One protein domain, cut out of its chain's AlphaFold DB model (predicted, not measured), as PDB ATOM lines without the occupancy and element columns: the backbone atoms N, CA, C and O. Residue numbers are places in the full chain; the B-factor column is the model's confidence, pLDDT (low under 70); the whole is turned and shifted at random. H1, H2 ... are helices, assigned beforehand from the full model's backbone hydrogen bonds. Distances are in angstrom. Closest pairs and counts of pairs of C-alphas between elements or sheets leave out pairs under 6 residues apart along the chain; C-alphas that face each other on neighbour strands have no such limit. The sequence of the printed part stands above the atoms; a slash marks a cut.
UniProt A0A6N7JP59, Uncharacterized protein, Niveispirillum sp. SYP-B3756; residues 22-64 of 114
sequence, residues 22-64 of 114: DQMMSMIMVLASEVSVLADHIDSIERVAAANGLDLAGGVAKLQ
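This is residues 22 to 64 of the 114 residues of an uncharacterized protein of Niveispirillum sp. SYP-B3756 (UniProt A0A6N7JP59). One long straight helix, H1, makes nearly the whole length of this shape, and a short helix, H2, stands off its far end at about a right angle, as the foot of an L. The chain turns the corner in a tight loop, residues 52 to 55, while residues 22 to 41, which belong to H1, stand free. The printed part has 43 residues with two named helices, H1 then H2, and no named strand; the class is all helix. It is extended, with a radius of gyration of the C-alphas of 15.0 A, and spans 46 by 23 by 6 A, only just flat.

Begin with H1, residues 22 to 51, and look near its last residues for H2, residues 56 to 62. The two touch, with 4 pairs of C-alphas within 8 A, and H1 does so with residues 46 to 50 alone. Their closest C-alphas are those of Glu 46 and Leu 56, 5.5 A apart. Their lines are about perpendicular, at 80 degrees, and their centres are 19.7 A apart. In both H1 and H2 every backbone O i to N i+4 pair is within hydrogen-bond range.

Find C-alpha 22 at (-61.527, -1.526, -30.876); from there H1 runs 43.7 A to C-alpha 51 at (-21.311, -18.657, -31.069). Then find C-alpha 56 at (-28.251, -22.364, -24.002), where H2 begins; it covers 9.8 A to C-alpha 62.

Look to Asp 22 and Gly 53 for the two C-alphas farthest apart, at 47.0 A. The printed part has no cut, and the link from H1 to H2 is tight, with 4 residues. In the B-factor column the mean pLDDT of the printed part is 96.3, and no printed residue is under 70.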
ATOM      1  N   ASP A  22     -62.538  -1.863 -29.867       86.75
ATOM      2  CA  ASP A  22     -61.527  -1.526 -30.876       86.75
ATOM      3  C   ASP A  22     -60.218  -1.039 -30.233       86.75
ATOM      4  O   ASP A  22     -59.124  -1.419 -30.655       86.75
ATOM      5  N   GLN A  23     -60.312  -0.227 -29.174       87.88
ATOM      6  CA  GLN A  23     -59.140   0.232 -28.421       87.88
ATOM      7  C   GLN A  23     -58.425  -0.924 -27.718       87.88
ATOM      8  O   GLN A  23     -57.206  -1.048 -27.840       87.88
ATOM      9  N   MET A  24     -59.174  -1.798 -27.044       91.81
ATOM     10  CA  MET A  24     -58.632  -2.991 -26.393       91.81
ATOM     11  C   MET A  24     -57.957  -3.925 -27.403       91.81
ATOM     12  O   MET A  24     -56.833  -4.362 -27.168       91.81
ATOM     13  N   MET A  25     -58.584  -4.177 -28.556       91.94
ATOM     14  CA  MET A  25     -57.994  -4.999 -29.615       91.94
ATOM     15  C   MET A  25     -56.690  -4.388 -30.139       91.94
ATOM     16  O   MET A  25     -55.693  -5.089 -30.281       91.94
ATOM     17  N   SER A  26     -56.656  -3.070 -30.358       89.50
ATOM     18  CA  SER A  26     -55.432  -2.359 -30.749       89.50
ATOM     19  C   SER A  26     -54.310  -2.542 -29.718       89.50
ATOM     20  O   SER A  26     -53.177  -2.860 -30.083       89.50
ATOM     21  N   MET A  27     -54.622  -2.417 -28.424       93.12
ATOM     22  CA  MET A  27     -53.658  -2.652 -27.343       93.12
ATOM     23  C   MET A  27     -53.147  -4.100 -27.331       93.12
ATOM     24  O   MET A  27     -51.947  -4.314 -27.175       93.12
ATOM     25  N   ILE A  28     -54.028  -5.085 -27.545       95.50
ATOM     26  CA  ILE A  28     -53.661  -6.507 -27.625       95.50
ATOM     27  C   ILE A  28     -52.737  -6.765 -28.819       95.50
ATOM     28  O   ILE A  28     -51.733  -7.454 -28.668       95.50
ATOM     29  N   MET A  29     -53.029  -6.193 -29.990       94.12
ATOM     30  CA  MET A  29     -52.199  -6.360 -31.189       94.12
ATOM     31  C   MET A  29     -50.796  -5.773 -31.009       94.12
ATOM     32  O   MET A  29     -49.810  -6.395 -31.413       94.12
ATOM     33  N   VAL A  30     -50.686  -4.604 -30.371       95.38
ATOM     34  CA  VAL A  30     -49.382  -4.028 -30.009       95.38
ATOM     35  C   VAL A  30     -48.659  -4.949 -29.031       95.38
ATOM     36  O   VAL A  30     -47.517  -5.315 -29.285       95.38
ATOM     37  N   LEU A  31     -49.328  -5.402 -27.967       97.00
ATOM     38  CA  LEU A  31     -48.725  -6.306 -26.987       97.00
ATOM     39  C   LEU A  31     -48.240  -7.619 -27.625       97.00
ATOM     40  O   LEU A  31     -47.133  -8.060 -27.336       97.00
ATOM     41  N   ALA A  32     -49.030  -8.223 -28.515       96.56
ATOM     42  CA  ALA A  32     -48.644  -9.426 -29.250       96.56
ATOM     43  C   ALA A  32     -47.395  -9.191 -30.116       96.56
ATOM     44  O   ALA A  32     -46.523 -10.055 -30.193       96.56
ATOM     45  N   SER A  33     -47.283  -8.001 -30.715       95.62
ATOM     46  CA  SER A  33     -46.104  -7.611 -31.495       95.62
ATOM     47  C   SER A  33     -44.861  -7.505 -30.607       95.62
ATOM     48  O   SER A  33     -43.819  -8.056 -30.947       95.62
ATOM     49  N   GLU A  34     -44.979  -6.881 -29.433       97.62
ATOM     50  CA  GLU A  34     -43.879  -6.790 -28.461       97.62
ATOM     51  C   GLU A  34     -43.461  -8.171 -27.923       97.62
ATOM     52  O   GLU A  34     -42.273  -8.444 -27.761       97.62
ATOM     53  N   VAL A  35     -44.416  -9.083 -27.697       97.69
ATOM     54  CA  VAL A  35     -44.118 -10.473 -27.304       97.69
ATOM     55  C   VAL A  35     -43.357 -11.211 -28.409       97.69
ATOM     56  O   VAL A  35     -42.421 -11.950 -28.102       97.69
ATOM     57  N   SER A  36     -43.704 -10.990 -29.681       97.50
ATOM     58  CA  SER A  36     -42.955 -11.548 -30.816       97.50
ATOM     59  C   SER A  36     -41.510 -11.045 -30.832       97.50
ATOM     60  O   SER A  36     -40.588 -11.845 -30.950       97.50
ATOM     61  N   VAL A  37     -41.299  -9.739 -30.640       98.12
ATOM     62  CA  VAL A  37     -39.952  -9.148 -30.576       98.12
ATOM     63  C   VAL A  37     -39.153  -9.712 -29.396       98.12
ATOM     64  O   VAL A  37     -37.959  -9.978 -29.528       98.12
ATOM     65  N   LEU A  38     -39.793  -9.939 -28.245       98.19
ATOM     66  CA  LEU A  38     -39.141 -10.571 -27.099       98.19
ATOM     67  C   LEU A  38     -38.721 -12.017 -27.402       98.19
ATOM     68  O   LEU A  38     -37.632 -12.421 -26.999       98.19
ATOM     69  N   ALA A  39     -39.551 -12.785 -28.114       97.81
ATOM     70  CA  ALA A  39     -39.206 -14.141 -28.538       97.81
ATOM     71  C   ALA A  39     -37.986 -14.145 -29.476       97.81
ATOM     72  O   ALA A  39     -37.045 -14.905 -29.244       97.81
ATOM     73  N   ASP A  40     -37.947 -13.232 -30.452       98.25
ATOM     74  CA  ASP A  40     -36.796 -13.058 -31.350       98.25
ATOM     75  C   ASP A  40     -35.530 -12.635 -30.587       98.25
ATOM     76  O   ASP A  40     -34.416 -13.061 -30.903       98.25
ATOM     77  N   HIS A  41     -35.683 -11.810 -29.548       98.12
ATOM     78  CA  HIS A  41     -34.568 -11.411 -28.695       98.12
ATOM     79  C   HIS A  41     -34.003 -12.594 -27.895       98.12
ATOM     80  O   HIS A  41     -32.784 -12.714 -27.775       98.12
ATOM     81  N   ILE A  42     -34.859 -13.489 -27.392       97.94
ATOM     82  CA  ILE A  42     -34.432 -14.717 -26.705       97.94
ATOM     83  C   ILE A  42     -33.680 -15.644 -27.673       97.94
ATOM     84  O   ILE A  42     -32.570 -16.063 -27.342       97.94
ATOM     85  N   ASP A  43     -34.202 -15.891 -28.880       98.00
ATOM     86  CA  ASP A  43     -33.497 -16.674 -29.917       98.00
ATOM     87  C   ASP A  43     -32.131 -16.048 -30.257       98.00
ATOM     88  O   ASP A  43     -31.110 -16.737 -30.330       98.00
ATOM     89  N   SER A  44     -32.074 -14.718 -30.366       98.19
ATOM     90  CA  SER A  44     -30.819 -13.997 -30.601       98.19
ATOM     91  C   SER A  44     -29.802 -14.223 -29.478       98.19
ATOM     92  O   SER A  44     -28.624 -14.458 -29.757       98.19
ATOM     93  N   ILE A  45     -30.235 -14.189 -28.212       98.25
ATOM     94  CA  ILE A  45     -29.380 -14.475 -27.051       98.25
ATOM     95  C   ILE A  45     -28.832 -15.904 -27.126       98.25
ATOM     96  O   ILE A  45     -27.635 -16.109 -26.922       98.25
ATOM     97  N   GLU A  46     -29.674 -16.886 -27.451       98.00
ATOM     98  CA  GLU A  46     -29.263 -18.287 -27.576       98.00
ATOM     99  C   GLU A  46     -28.222 -18.481 -28.687       98.00
ATOM    100  O   GLU A  46     -27.205 -19.145 -28.474       98.00
ATOM    101  N   ARG A  47     -28.408 -17.839 -29.849       98.00
ATOM    102  CA  ARG A  47     -27.446 -17.890 -30.965       98.00
ATOM    103  C   ARG A  47     -26.119 -17.228 -30.628       98.00
ATOM    104  O   ARG A  47     -25.063 -17.772 -30.955       98.00
ATOM    105  N   VAL A  48     -26.154 -16.065 -29.977       98.38
ATOM    106  CA  VAL A  48     -24.938 -15.375 -29.527       98.38
ATOM    107  C   VAL A  48     -24.193 -16.230 -28.505       98.38
ATOM    108  O   VAL A  48     -22.976 -16.369 -28.605       98.38
ATOM    109  N   ALA A  49     -24.896 -16.852 -27.557       98.19
ATOM    110  CA  ALA A  49     -24.281 -17.745 -26.584       98.19
ATOM    111  C   ALA A  49     -23.636 -18.968 -27.258       98.19
ATOM    112  O   ALA A  49     -22.478 -19.278 -26.972       98.19
ATOM    113  N   ALA A  50     -24.322 -19.590 -28.222       97.81
ATOM    114  CA  ALA A  50     -23.794 -20.727 -28.974       97.81
ATOM    115  C   ALA A  50     -22.530 -20.360 -29.767       97.81
ATOM    116  O   ALA A  50     -21.551 -21.107 -29.749       97.81
ATOM    117  N   ALA A  51     -22.500 -19.177 -30.391       98.12
ATOM    118  CA  ALA A  51     -21.311 -18.657 -31.069       98.12
ATOM    119  C   ALA A  51     -20.113 -18.450 -30.118       98.12
ATOM    120  O   ALA A  51     -18.968 -18.461 -30.562       98.12
ATOM    121  N   ASN A  52     -20.371 -18.304 -28.815       97.94
ATOM    122  CA  ASN A  52     -19.364 -18.202 -27.758       97.94
ATOM    123  C   ASN A  52     -19.149 -19.529 -26.998       97.94
ATOM    124  O   ASN A  52     -18.529 -19.539 -25.936       97.94
ATOM    125  N   GLY A  53     -19.644 -20.654 -27.524       97.69
ATOM    126  CA  GLY A  53     -19.427 -21.988 -26.956       97.69
ATOM    127  C   GLY A  53     -20.379 -22.387 -25.820       97.69
ATOM    128  O   GLY A  53     -20.127 -23.386 -25.150       97.69
ATOM    129  N   LEU A  54     -21.466 -21.642 -25.596       98.00
ATOM    130  CA  LEU A  54     -22.499 -21.961 -24.604       98.00
ATOM    131  C   LEU A  54     -23.795 -22.413 -25.292       98.00
ATOM    132  O   LEU A  54     -24.505 -21.604 -25.884       98.00
ATOM    133  N   ASP A  55     -24.143 -23.696 -25.177       96.94
ATOM    134  CA  ASP A  55     -25.393 -24.255 -25.719       96.94
ATOM    135  C   ASP A  55     -26.589 -23.985 -24.787       96.94
ATOM    136  O   ASP A  55     -27.054 -24.859 -24.048       96.94
ATOM    137  N   LEU A  56     -27.076 -22.740 -24.791       97.31
ATOM    138  CA  LEU A  56     -28.251 -22.364 -24.002       97.31
ATOM    139  C   LEU A  56     -29.520 -23.066 -24.486       97.31
ATOM    140  O   LEU A  56     -30.291 -23.521 -23.647       97.31
ATOM    141  N   ALA A  57     -29.717 -23.214 -25.798       95.44
ATOM    142  CA  ALA A  57     -30.901 -23.867 -26.356       95.44
ATOM    143  C   ALA A  57     -31.010 -25.331 -25.886       95.44
ATOM    144  O   ALA A  57     -32.047 -25.757 -25.368       95.44
ATOM    145  N   GLY A  58     -29.917 -26.095 -25.983       97.06
ATOM    146  CA  GLY A  58     -29.854 -27.462 -25.470       97.06
ATOM    147  C   GLY A  58     -29.969 -27.533 -23.946       97.06
ATOM    148  O   GLY A  58     -30.604 -28.452 -23.420       97.06
ATOM    149  N   GLY A  59     -29.405 -26.553 -23.232       97.50
ATOM    150  CA  GLY A  59     -29.536 -26.417 -21.782       97.50
ATOM    151  C   GLY A  59     -30.982 -26.190 -21.337       97.50
ATOM    152  O   GLY A  59     -31.472 -26.905 -20.466       97.50
ATOM    153  N   VAL A  60     -31.691 -25.251 -21.970       95.69
ATOM    154  CA  VAL A  60     -33.106 -24.949 -21.705       95.69
ATOM    155  C   VAL A  60     -33.984 -26.161 -22.007       95.69
ATOM    156  O   VAL A  60     -34.831 -26.507 -21.185       95.69
ATOM    157  N   ALA A  61     -33.752 -26.857 -23.123       95.69
ATOM    158  CA  ALA A  61     -34.523 -28.046 -23.498       95.69
ATOM    159  C   ALA A  61     -34.405 -29.201 -22.484       95.69
ATOM    160  O   ALA A  61     -35.321 -30.013 -22.358       95.69
ATOM    161  N   LYS A  62     -33.284 -29.285 -21.758       97.50
ATOM    162  CA  LYS A  62     -33.017 -30.324 -20.748       97.50
ATOM    163  C   LYS A  62     -33.197 -29.829 -19.315       97.50
ATOM    164  O   LYS A  62     -32.995 -30.606 -18.382       97.50
ATOM    165  N   LEU A  63     -33.531 -28.552 -19.129       96.62
ATOM    166  CA  LEU A  63     -33.579 -27.922 -17.819       96.62
ATOM    167  C   LEU A  63     -34.638 -28.596 -16.945       96.62
ATOM    168  O   LEU A  63     -35.838 -28.484 -17.190       96.62
ATOM    169  N   GLN A  64     -34.177 -29.243 -15.881       97.12
ATOM    170  CA  GLN A  64     -35.028 -29.706 -14.796       97.12
ATOM    171  C   GLN A  64     -34.946 -28.696 -13.663       97.12
ATOM    172  O   GLN A  64     -33.868 -28.392 -13.158       97.12
TER     173      GLN A  64